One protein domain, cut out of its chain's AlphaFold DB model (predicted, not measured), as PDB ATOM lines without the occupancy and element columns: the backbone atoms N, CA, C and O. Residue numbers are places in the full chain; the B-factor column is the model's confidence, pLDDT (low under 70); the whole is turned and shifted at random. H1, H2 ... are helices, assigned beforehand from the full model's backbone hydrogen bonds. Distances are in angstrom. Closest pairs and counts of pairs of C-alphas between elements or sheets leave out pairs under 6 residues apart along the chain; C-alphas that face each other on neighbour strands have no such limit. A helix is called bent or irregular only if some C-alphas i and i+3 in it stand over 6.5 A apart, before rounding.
ATOM      1  N   GLU A  83     279.118 233.443 292.310       76.88
ATOM      2  CA  GLU A  83     279.106 233.536 290.843       76.88
ATOM      3  C   GLU A  83     277.695 233.785 290.287       76.88
ATOM      4  O   GLU A  83     277.506 234.617 289.401       76.88
ATOM      5  N   MET A  84     276.684 233.118 290.854       77.31
ATOM      6  CA  MET A  84     275.278 233.266 290.461       77.31
ATOM      7  C   MET A  84     274.690 234.614 290.896       77.31
ATOM      8  O   MET A  84     273.737 235.087 290.287       77.31
ATOM      9  N   LYS A  85     275.283 235.298 291.887       84.12
ATOM     10  CA  LYS A  85     274.862 236.658 292.280       84.12
ATOM     11  C   LYS A  85     275.083 237.710 291.184       84.12
ATOM     12  O   LYS A  85     274.560 238.814 291.299       84.12
ATOM     13  N   ALA A  86     275.842 237.390 290.136       85.56
ATOM     14  CA  ALA A  86     275.980 238.238 288.952       85.56
ATOM     15  C   ALA A  86     274.979 237.890 287.832       85.56
ATOM     16  O   ALA A  86     274.994 238.539 286.780       85.56
ATOM     17  N   SER A  87     274.125 236.874 288.015       88.69
ATOM     18  CA  SER A  87     273.095 236.544 287.032       88.69
ATOM     19  C   SER A  87     272.071 237.671 286.937       88.69
ATOM     20  O   SER A  87     271.764 238.355 287.921       88.69
ATOM     21  N   LEU A  88     271.557 237.903 285.728       89.62
ATOM     22  CA  LEU A  88     270.620 239.001 285.509       89.62
ATOM     23  C   LEU A  88     269.331 238.787 286.312       89.62
ATOM     24  O   LEU A  88     268.789 239.740 286.864       89.62
ATOM     25  N   HIS A  89     268.891 237.533 286.440       87.62
ATOM     26  CA  HIS A  89     267.720 237.173 287.228       87.62
ATOM     27  C   HIS A  89     267.892 237.555 288.704       87.62
ATOM     28  O   HIS A  89     267.047 238.256 289.262       87.62
ATOM     29  N   TYR A  90     269.022 237.183 289.317       89.00
ATOM     30  CA  TYR A  90     269.314 237.552 290.702       89.00
ATOM     31  C   TYR A  90     269.359 239.074 290.895       89.00
ATOM     32  O   TYR A  90     268.779 239.599 291.847       89.00
ATOM     33  N   LEU A  91     270.012 239.798 289.980       90.19
ATOM     34  CA  LEU A  91     270.126 241.257 290.050       90.19
ATOM     35  C   LEU A  91     268.765 241.949 289.931       90.19
ATOM     36  O   LEU A  91     268.501 242.883 290.687       90.19
ATOM     37  N   ILE A  92     267.894 241.480 289.032       89.88
ATOM     38  CA  ILE A  92     266.527 241.998 288.877       89.88
ATOM     39  C   ILE A  92     265.722 241.762 290.154       89.88
ATOM     40  O   ILE A  92     265.114 242.702 290.666       89.88
ATOM     41  N   CYS A  93     265.744 240.541 290.698       88.50
ATOM     42  CA  CYS A  93     265.037 240.213 291.936       88.50
ATOM     43  C   CYS A  93     265.530 241.083 293.100       88.50
ATOM     44  O   CYS A  93     264.726 241.716 293.778       88.50
ATOM     45  N   LYS A  94     266.852 241.208 293.274       89.69
ATOM     46  CA  LYS A  94     267.453 242.041 294.326       89.69
ATOM     47  C   LYS A  94     267.088 243.524 294.181       89.69
ATOM     48  O   LYS A  94     266.801 244.187 295.179       89.69
ATOM     49  N   TYR A  95     267.095 244.043 292.953       90.44
ATOM     50  CA  TYR A  95     266.712 245.424 292.665       90.44
ATOM     51  C   TYR A  95     265.229 245.672 292.970       90.44
ATOM     52  O   TYR A  95     264.905 246.634 293.664       90.44
ATOM     53  N   LYS A  96     264.342 244.765 292.537       89.00
ATOM     54  CA  LYS A  96     262.896 244.836 292.799       89.00
ATOM     55  C   LYS A  96     262.566 244.763 294.291       89.00
ATOM     56  O   LYS A  96     261.670 245.463 294.742       89.00
ATOM     57  N   SER A  97     263.308 243.978 295.073       87.00
ATOM     58  CA  SER A  97     263.138 243.947 296.533       87.00
ATOM     59  C   SER A  97     263.571 245.245 297.223       87.00
ATOM     60  O   SER A  97     263.159 245.500 298.348       87.00
ATOM     61  N   SER A  98     264.413 246.057 296.574       83.12
ATOM     62  CA  SER A  98     264.961 247.293 297.147       83.12
ATOM     63  C   SER A  98     264.201 248.553 296.713       83.12
ATOM     64  O   SER A  98     264.228 249.553 297.427       83.12
ATOM     65  N   LYS A  99     263.551 248.546 295.540       79.44
ATOM     66  CA  LYS A  99     262.822 249.698 294.991       79.44
ATOM     67  C   LYS A  99     261.445 249.293 294.468       79.44
ATOM     68  O   LYS A  99     261.313 248.312 293.745       79.44
ATOM     69  N   VAL A 100     260.440 250.122 294.759       74.94
ATOM     70  CA  VAL A 100     259.051 249.925 294.303       74.94
ATOM     71  C   VAL A 100     258.884 250.259 292.816       74.94
ATOM     72  O   VAL A 100     258.130 249.591 292.113       74.94
ATOM     73  N   GLN A 101     259.603 251.266 292.310       82.19
ATOM     74  CA  GLN A 101     259.518 251.692 290.913       82.19
ATOM     75  C   GLN A 101     260.715 251.184 290.100       82.19
ATOM     76  O   GLN A 101     261.865 251.295 290.530       82.19
ATOM     77  N   PHE A 102     260.440 250.652 288.906       82.44
ATOM     78  CA  PHE A 102     261.460 250.140 287.994       82.44
ATOM     79  C   PHE A 102     261.915 251.224 287.011       82.44
ATOM     80  O   PHE A 102     261.113 251.741 286.236       82.44
ATOM     81  N   SER A 103     263.210 251.547 287.022       90.31
ATOM     82  CA  SER A 103     263.852 252.442 286.052       90.31
ATOM     83  C   SER A 103     265.068 251.746 285.442       90.31
ATOM     84  O   SER A 103     265.903 251.192 286.158       90.31
ATOM     85  N   LEU A 104     265.184 251.782 284.110       87.06
ATOM     86  CA  LEU A 104     266.260 251.103 283.382       87.06
ATOM     87  C   LEU A 104     267.643 251.685 283.716       87.06
ATOM     88  O   LEU A 104     268.577 250.938 283.997       87.06
ATOM     89  N   ASN A 105     267.778 253.012 283.719       91.19
ATOM     90  CA  ASN A 105     269.057 253.679 283.989       91.19
ATOM     91  C   ASN A 105     269.531 253.432 285.428       91.19
ATOM     92  O   ASN A 105     270.714 253.177 285.676       91.19
ATOM     93  N   ASP A 106     268.592 253.434 286.371       91.12
ATOM     94  CA  ASP A 106     268.853 253.089 287.765       91.12
ATOM     95  C   ASP A 106     269.295 251.635 287.903       91.12
ATOM     96  O   ASP A 106     270.229 251.345 288.648       91.12
ATOM     97  N   PHE A 107     268.642 250.719 287.185       91.19
ATOM     98  CA  PHE A 107     268.991 249.305 287.201       91.19
ATOM     99  C   PHE A 107     270.389 249.050 286.619       91.19
ATOM    100  O   PHE A 107     271.168 248.289 287.193       91.19
ATOM    101  N   ILE A 108     270.759 249.729 285.529       90.44
ATOM    102  CA  ILE A 108     272.115 249.650 284.961       90.44
ATOM    103  C   ILE A 108     273.150 250.156 285.976       90.44
ATOM    104  O   ILE A 108     274.183 249.518 286.182       90.44
ATOM    105  N   THR A 109     272.862 251.270 286.652       92.31
ATOM    106  CA  THR A 109     273.738 251.827 287.695       92.31
ATOM    107  C   THR A 109     273.871 250.867 288.878       92.31
ATOM    108  O   THR A 109     274.978 250.608 289.349       92.31
ATOM    109  N   PHE A 110     272.762 250.259 289.300       91.94
ATOM    110  CA  PHE A 110     272.739 249.225 290.330       91.94
ATOM    111  C   PHE A 110     273.598 248.016 289.944       91.94
ATOM    112  O   PHE A 110     274.379 247.537 290.767       91.94
ATOM    113  N   CYS A 111     273.515 247.544 288.697       90.44
ATOM    114  CA  CYS A 111     274.345 246.439 288.214       90.44
ATOM    115  C   CYS A 111     275.838 246.778 288.297       90.44
ATOM    116  O   CYS A 111     276.604 245.975 288.821       90.44
ATOM    117  N   LYS A 112     276.241 247.980 287.864       89.25
ATOM    118  CA  LYS A 112     277.641 248.438 287.941       89.25
ATOM    119  C   LYS A 112     278.177 248.492 289.374       89.25
ATOM    120  O   LYS A 112     279.350 248.232 289.591       89.25
ATOM    121  N   GLN A 113     277.328 248.820 290.347       89.56
ATOM    122  CA  GLN A 113     277.714 248.865 291.762       89.56
ATOM    123  C   GLN A 113     277.749 247.477 292.418       89.56
ATOM    124  O   GLN A 113     278.518 247.255 293.350       89.56
ATOM    125  N   ASN A 114     276.900 246.546 291.969       88.19
ATOM    126  CA  ASN A 114     276.766 245.223 292.585       88.19
ATOM    127  C   ASN A 114     277.693 244.167 291.977       88.19
ATOM    128  O   ASN A 114     278.019 243.207 292.674       88.19
ATOM    129  N   ILE A 115     278.094 244.317 290.711       89.19
ATOM    130  CA  ILE A 115     279.025 243.409 290.037       89.19
ATOM    131  C   ILE A 115     280.446 243.938 290.247       89.19
ATOM    132  O   ILE A 115     280.845 244.940 289.665       89.19
ATOM    133  N   THR A 116     281.214 243.260 291.096       89.50
ATOM    134  CA  THR A 116     282.613 243.616 291.379       89.50
ATOM    135  C   THR A 116     283.566 242.887 290.432       89.50
ATOM    136  O   THR A 116     283.337 241.727 290.095       89.50
ATOM    137  N   GLU A 117     284.712 243.484 290.106       88.62
ATOM    138  CA  GLU A 117     285.767 242.845 289.297       88.62
ATOM    139  C   GLU A 117     286.218 241.484 289.862       88.62
ATOM    140  O   GLU A 117     286.405 240.509 289.133       88.62
ATOM    141  N   LYS A 118     286.298 241.363 291.195       88.44
ATOM    142  CA  LYS A 118     286.577 240.086 291.871       88.44
ATOM    143  C   LYS A 118     285.545 239.006 291.524       88.44
ATOM    144  O   LYS A 118     285.920 237.847 291.380       88.44
ATOM    145  N   GLN A 119     284.268 239.367 291.393       87.75
ATOM    146  CA  GLN A 119     283.220 238.427 290.990       87.75
ATOM    147  C   GLN A 119     283.358 238.052 289.517       87.75
ATOM    148  O   GLN A 119     283.256 236.870 289.205       87.75
ATOM    149  N   CYS A 120     283.671 239.005 288.634       89.62
ATOM    150  CA  CYS A 120     283.943 238.716 287.223       89.62
ATOM    151  C   CYS A 120     285.081 237.693 287.068       89.62
ATOM    152  O   CYS A 120     284.934 236.714 286.342       89.62
ATOM    153  N   ASN A 121     286.165 237.853 287.832       89.94
ATOM    154  CA  ASN A 121     287.291 236.916 287.833       89.94
ATOM    155  C   ASN A 121     286.932 235.525 288.385       89.94
ATOM    156  O   ASN A 121     287.518 234.525 287.973       89.94
ATOM    157  N   LEU A 122     285.998 235.437 289.336       89.88
ATOM    158  CA  LEU A 122     285.509 234.149 289.838       89.88
ATOM    159  C   LEU A 122     284.621 233.453 288.808       89.88
ATOM    160  O   LEU A 122     284.789 232.258 288.576       89.88
ATOM    161  N   ILE A 123     283.735 234.208 288.157       90.19
ATOM    162  CA  ILE A 123     282.862 233.698 287.099       90.19
ATOM    163  C   ILE A 123     283.706 233.152 285.956       90.19
ATOM    164  O   ILE A 123     283.475 232.021 285.543       90.19
ATOM    165  N   GLU A 124     284.719 233.886 285.494       92.12
ATOM    166  CA  GLU A 124     285.636 233.433 284.441       92.12
ATOM    167  C   GLU A 124     286.263 232.072 284.786       92.12
ATOM    168  O   GLU A 124     286.178 231.126 284.004       92.12
ATOM    169  N   LYS A 125     286.783 231.913 286.007       90.31
ATOM    170  CA  LYS A 125     287.386 230.646 286.445       90.31
ATOM    171  C   LYS A 125     286.368 229.508 286.526       90.31
ATOM    172  O   LYS A 125     286.635 228.409 286.031       90.31
ATOM    173  N   ALA A 126     285.204 229.766 287.119       88.75
ATOM    174  CA  ALA A 126     284.142 228.777 287.310       88.75
ATOM    175  C   ALA A 126     283.500 228.318 285.993       88.75
ATOM    176  O   ALA A 126     283.006 227.195 285.875       88.75
ATOM    177  N   THR A 127     283.540 229.178 284.979       90.19
ATOM    178  CA  THR A 127     282.934 228.956 283.663       90.19
ATOM    179  C   THR A 127     283.947 228.525 282.595       90.19
ATOM    180  O   THR A 127     283.603 228.418 281.422       90.19
ATOM    181  N   SER A 128     285.181 228.199 282.992       88.00
ATOM    182  CA  SER A 128     286.274 227.781 282.096       88.00
ATOM    183  C   SER A 128     285.995 226.512 281.276       88.00
ATOM    184  O   SER A 128     286.555 226.341 280.193       88.00
ATOM    185  N   ASN A 129     285.102 225.639 281.755       85.69
ATOM    186  CA  ASN A 129     284.650 224.440 281.035       85.69
ATOM    187  C   ASN A 129     283.481 224.708 280.070       85.69
ATOM    188  O   ASN A 129     282.921 223.774 279.502       85.69
ATOM    189  N   GLN A 130     283.112 225.976 279.871       86.69
ATOM    190  CA  GLN A 130     282.084 226.398 278.925       86.69
ATOM    191  C   GLN A 130     280.784 225.583 279.060       86.69
ATOM    192  O   GLN A 130     280.299 225.378 280.171       86.69
ATOM    193  N   SER A 131     280.229 225.090 277.947       83.06
ATOM    194  CA  SER A 131     278.948 224.374 277.894       83.06
ATOM    195  C   SER A 131     278.877 223.096 278.726       83.06
ATOM    196  O   SER A 131     277.776 222.596 278.938       83.06
ATOM    197  N   ASP A 132     280.012 222.560 279.176       84.81
ATOM    198  CA  ASP A 132     280.036 221.342 279.988       84.81
ATOM    199  C   ASP A 132     279.630 221.628 281.445       84.81
ATOM    200  O   ASP A 132     279.227 220.723 282.173       84.81
ATOM    201  N   SER A 133     279.700 222.895 281.875       84.88
ATOM    202  CA  SER A 133     279.251 223.336 283.195       84.88
ATOM    203  C   SER A 133     277.875 224.010 283.109       84.88
ATOM    204  O   SER A 133     277.725 224.984 282.370       84.88
ATOM    205  N   PRO A 134     276.877 223.598 283.916       83.44
ATOM    206  CA  PRO A 134     275.590 224.295 283.998       83.44
ATOM    207  C   PRO A 134     275.726 225.782 284.368       83.44
ATOM    208  O   PRO A 134     274.936 226.614 283.919       83.44
ATOM    209  N   LEU A 135     276.774 226.136 285.123       86.94
ATOM    210  CA  LEU A 135     277.099 227.516 285.496       86.94
ATOM    211  C   LEU A 135     277.424 228.410 284.292       86.94
ATOM    212  O   LEU A 135     277.459 229.622 284.446       86.94
ATOM    213  N   TRP A 136     277.661 227.856 283.101       88.12
ATOM    214  CA  TRP A 136     277.880 228.629 281.877       88.12
ATOM    215  C   TRP A 136     276.625 229.340 281.376       88.12
ATOM    216  O   TRP A 136     276.715 230.408 280.772       88.12
ATOM    217  N   PHE A 137     275.450 228.750 281.602       87.50
ATOM    218  CA  PHE A 137     274.194 229.246 281.036       87.50
ATOM    219  C   PHE A 137     273.586 230.371 281.880       87.50
ATOM    220  O   PHE A 137     273.127 231.367 281.327       87.50
ATOM    221  N   GLU A 138     273.668 230.260 283.207       87.75
ATOM    222  CA  GLU A 138     273.111 231.226 284.163       87.75
ATOM    223  C   GLU A 138     273.615 232.678 283.970       87.75
ATOM    224  O   GLU A 138     272.793 233.586 283.852       87.75
ATOM    225  N   PRO A 139     274.928 232.968 283.873       88.44
ATOM    226  CA  PRO A 139     275.403 234.334 283.671       88.44
ATOM    227  C   PRO A 139     275.150 234.850 282.247       88.44
ATOM    228  O   PRO A 139     275.170 236.062 282.044       88.44
ATOM    229  N   ARG A 140     274.910 233.967 281.264       89.31
ATOM    230  CA  ARG A 140     274.570 234.338 279.876       89.31
ATOM    231  C   ARG A 140     273.085 234.657 279.709       89.31
ATOM    232  O   ARG A 140     272.738 235.409 278.802       89.31
ATOM    233  N   TYR A 141     272.232 234.106 280.569       89.94
ATOM    234  CA  TYR A 141     270.794 234.342 280.555       89.94
ATOM    235  C   TYR A 141     270.474 235.842 280.624       89.94
ATOM    236  O   TYR A 141     270.944 236.567 281.506       89.94
ATOM    237  N   GLY A 142     269.677 236.316 279.666       89.19
ATOM    238  CA  GLY A 142     269.264 237.713 279.558       89.19
ATOM    239  C   GLY A 142     270.357 238.673 279.072       89.19
ATOM    240  O   GLY A 142     270.119 239.879 279.031       89.19
ATOM    241  N   ARG A 143     271.552 238.186 278.702       90.31
ATOM    242  CA  ARG A 143     272.660 239.024 278.213       90.31
ATOM    243  C   ARG A 143     272.887 238.846 276.717       90.31
ATOM    244  O   ARG A 143     272.810 237.746 276.173       90.31
ATOM    245  N   ILE A 144     273.268 239.936 276.055       91.44
ATOM    246  CA  ILE A 144     273.738 239.886 274.668       91.44
ATOM    247  C   ILE A 144     275.145 239.277 274.664       91.44
ATOM    248  O   ILE A 144     276.077 239.843 275.230       91.44
ATOM    249  N   THR A 145     275.300 238.113 274.034       91.38
ATOM    250  CA  THR A 145     276.597 237.430 273.891       91.38
ATOM    251  C   THR A 145     277.205 237.682 272.512       91.38
ATOM    252  O   THR A 145     276.495 238.029 271.568       91.38
ATOM    253  N   ALA A 146     278.518 237.485 272.366       91.12
ATOM    254  CA  ALA A 146     279.231 237.766 271.116       91.12
ATOM    255  C   ALA A 146     278.616 237.061 269.889       91.12
ATOM    256  O   ALA A 146     278.494 237.666 268.827       91.12
ATOM    257  N   SER A 147     278.150 235.817 270.046       88.12
ATOM    258  CA  SER A 147     277.532 235.039 268.964       88.12
ATOM    259  C   SER A 147     276.200 235.608 268.463       88.12
ATOM    260  O   SER A 147     275.807 235.310 267.340       88.12
ATOM    261  N   ILE A 148     275.500 236.403 269.280       90.25
ATOM    262  CA  ILE A 148     274.204 237.014 268.938       90.25
ATOM    263  C   ILE A 148     274.292 238.531 268.734       90.25
ATOM    264  O   ILE A 148     273.327 239.132 268.276       90.25
ATOM    265  N   ALA A 149     275.433 239.159 269.028       92.44
ATOM    266  CA  ALA A 149     275.602 240.612 268.970       92.44
ATOM    267  C   ALA A 149     275.297 241.200 267.579       92.44
ATOM    268  O   ALA A 149     274.689 242.263 267.474       92.44
ATOM    269  N   HIS A 150     275.667 240.486 266.512       92.94
ATOM    270  CA  HIS A 150     275.360 240.894 265.138       92.94
ATOM    271  C   HIS A 150     273.859 240.803 264.806       92.94
ATOM    272  O   HIS A 150     273.332 241.655 264.098       92.94
ATOM    273  N   GLU A 151     273.165 239.771 265.298       91.31
ATOM    274  CA  GLU A 151     271.712 239.628 265.124       91.31
ATOM    275  C   GLU A 151     270.987 240.721 265.929       91.31
ATOM    276  O   GLU A 151     270.119 241.410 265.399       91.31
ATOM    277  N   ALA A 152     271.427 240.960 267.167       91.56
ATOM    278  CA  ALA A 152     270.865 241.966 268.063       91.56
ATOM    279  C   ALA A 152     271.022 243.407 267.563       91.56
ATOM    280  O   ALA A 152     270.102 244.198 267.735       91.56
ATOM    281  N   SER A 153     272.133 243.755 266.909       92.50
ATOM    282  CA  SER A 153     272.334 245.116 266.385       92.50
ATOM    283  C   SER A 153     271.472 245.445 265.165       92.50
ATOM    284  O   SER A 153     271.248 246.616 264.866       92.50
ATOM    285  N   LYS A 154     270.996 244.424 264.445       92.06
ATOM    286  CA  LYS A 154     270.200 244.576 263.215       92.06
ATOM    287  C   LYS A 154     268.715 244.307 263.421       92.06
ATOM    288  O   LYS A 154     267.905 244.699 262.580       92.06
ATOM    289  N   CYS A 155     268.362 243.620 264.500       89.88
ATOM    290  CA  CYS A 155     266.987 243.283 264.813       89.88
ATOM    291  C   CYS A 155     266.178 244.544 265.148       89.88
ATOM    292  O   CYS A 155     266.589 245.359 265.968       89.88
ATOM    293  N   LYS A 156     265.016 244.694 264.508       89.94
ATOM    294  CA  LYS A 156     264.069 245.794 264.763       89.94
ATOM    295  C   LYS A 156     262.779 245.321 265.433       89.94
ATOM    296  O   LYS A 156     261.943 246.144 265.787       89.94
ATOM    297  N   THR A 157     262.589 244.009 265.561       90.81
ATOM    298  CA  THR A 157     261.389 243.425 266.160       90.81
ATOM    299  C   THR A 157     261.508 243.447 267.678       90.81
ATOM    300  O   THR A 157     262.545 243.076 268.225       90.81
ATOM    301  N   SER A 158     260.443 243.873 268.353       83.44
ATOM    302  CA  SER A 158     260.388 243.945 269.817       83.44
ATOM    303  C   SER A 158     260.277 242.576 270.488       83.44
ATOM    304  O   SER A 158     260.689 242.436 271.634       83.44
ATOM    305  N   ASP A 159     259.726 241.586 269.787       84.75
ATOM    306  CA  ASP A 159     259.505 240.231 270.286       84.75
ATOM    307  C   ASP A 159     259.785 239.193 269.186       84.75
ATOM    308  O   ASP A 159     259.781 239.522 267.993       84.75
ATOM    309  N   GLY A 160     260.063 237.955 269.589       87.44
ATOM    310  CA  GLY A 160     260.314 236.817 268.712       87.44
ATOM    311  C   GLY A 160     261.576 236.033 269.066       87.44
ATOM    312  O   GLY A 160     262.146 236.148 270.150       87.44
ATOM    313  N   VAL A 161     262.057 235.252 268.096       88.00
ATOM    314  CA  VAL A 161     263.106 234.232 268.289       88.00
ATOM    315  C   VAL A 161     264.399 234.787 268.899       88.00
ATOM    316  O   VAL A 161     265.068 234.099 269.667       88.00
ATOM    317  N   LEU A 162     264.789 236.026 268.578       88.81
ATOM    318  CA  LEU A 162     265.989 236.630 269.165       88.81
ATOM    319  C   LEU A 162     265.828 236.878 270.672       88.81
ATOM    320  O   LEU A 162     266.757 236.613 271.433       88.81
ATOM    321  N   VAL A 163     264.669 237.386 271.095       90.25
ATOM    322  CA  VAL A 163     264.379 237.646 272.511       90.25
ATOM    323  C   VAL A 163     264.355 236.326 273.271       90.25
ATOM    324  O   VAL A 163     265.014 236.206 274.300       90.25
ATOM    325  N   GLU A 164     263.710 235.303 272.709       88.75
ATOM    326  CA  GLU A 164     263.712 233.947 273.260       88.75
ATOM    327  C   GLU A 164     265.143 233.406 273.425       88.75
ATOM    328  O   GLU A 164     265.509 232.960 274.513       88.75
ATOM    329  N   LYS A 165     265.997 233.517 272.395       88.06
ATOM    330  CA  LYS A 165     267.417 233.118 272.474       88.06
ATOM    331  C   LYS A 165     268.173 233.862 273.582       88.06
ATOM    332  O   LYS A 165     268.983 233.250 274.276       88.06
ATOM    333  N   ILE A 166     267.950 235.172 273.742       90.12
ATOM    334  CA  ILE A 166     268.579 235.989 274.798       90.12
ATOM    335  C   ILE A 166     268.114 235.527 276.183       90.12
ATOM    336  O   ILE A 166     268.927 235.400 277.098       90.12
ATOM    337  N   LEU A 167     266.829 235.210 276.327       89.00
ATOM    338  CA  LEU A 167     266.233 234.635 277.536       89.00
ATOM    339  C   LEU A 167     266.548 233.139 277.701       89.00
ATOM    340  O   LEU A 167     265.885 232.438 278.454       89.00
ATOM    341  N   GLY A 168     267.566 232.620 277.014       80.75
ATOM    342  CA  GLY A 168     268.044 231.258 277.220       80.75
ATOM    343  C   GLY A 168     267.127 230.168 276.663       80.75
ATOM    344  O   GLY A 168     267.335 229.002 276.999       80.75
ATOM    345  N   ALA A 169     266.161 230.498 275.797       74.00
ATOM    346  CA  ALA A 169     265.448 229.490 275.024       74.00
ATOM    347  C   ALA A 169     266.458 228.782 274.112       74.00
ATOM    348  O   ALA A 169     266.967 229.340 273.135       74.00
ATOM    349  N   TYR A 170     266.806 227.556 274.492       64.56
ATOM    350  CA  TYR A 170     267.823 226.768 273.819       64.56
ATOM    351  C   TYR A 170     267.185 225.679 272.960       64.56
ATOM    352  O   TYR A 170     266.140 225.118 273.292       64.56
ATOM    353  N   GLN A 171     267.841 225.350 271.850       64.00
ATOM    354  CA  GLN A 171     267.433 224.227 271.015       64.00
ATOM    355  C   GLN A 171     267.656 222.923 271.787       64.00
ATOM    356  O   GLN A 171     268.780 222.600 272.153       64.00
TER     357      GLN A 171
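What this domain is: This is residues 83 to 171 of the 208 residues of the protein "uncharacterized protein LOC114332678" of Diabrotica virgifera virgifera (western corn rootworm) (UniProt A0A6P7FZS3). Two helix pairs, H1 crossing H2 and H4 beside H5, stand apart as the arms of an open U, with H3 and the long stretch 127 to 145 joining them; residues 129 to 134 stick out. The printed part has 89 residues with five named helices, H1 to H5 in order, and no named strand: all helix. It is only just compact, close to loose, with a radius of gyration of the C-alphas of 14.2 A and spans of 34 by 33 by 18 A.

How they stand to each other: Start at H1, residues 88 to 98, which touches H2, residues 104 to 114, about perpendicular at 78 degrees; their closest C-alphas, Leu 91 and Cys 111, are 6.9 A apart. Next, H3, residues 117 to 126, touches no helix. H4, residues 146 to 154, and H5, residues 161 to 166, are close but not clearly touching, the closest C-alphas, Ala 152 and Leu 162, being 7.3 A apart; they run opposite ways at a steep tilt of 45 degrees. H4 is irregular, C-alphas 147 and 150 being 7.3 A apart, with 2 of 5 O i to N i+4 pairs and 3 of 6 O i to N i+3 pairs within hydrogen-bond range; in H1, H2, H3 and H5 every O i to N i+4 pair is.

Where its parts are: Find C-alpha 88 at (270.620, 239.001, 285.509); from there H1 runs 15.4 A. H2 spans 15.2 A, H3 14.3 A, H4 13.8 A and H5 8.7 A, ending at C-alpha 166, (268.579, 235.989, 274.798).

The domain as a whole: The C-alphas of Val 100 and Asn 129 are the farthest apart, 38.5 A. The printed part has no cut, H3 to H4 is a long link, and residues 170 to 171 have pLDDT under 70.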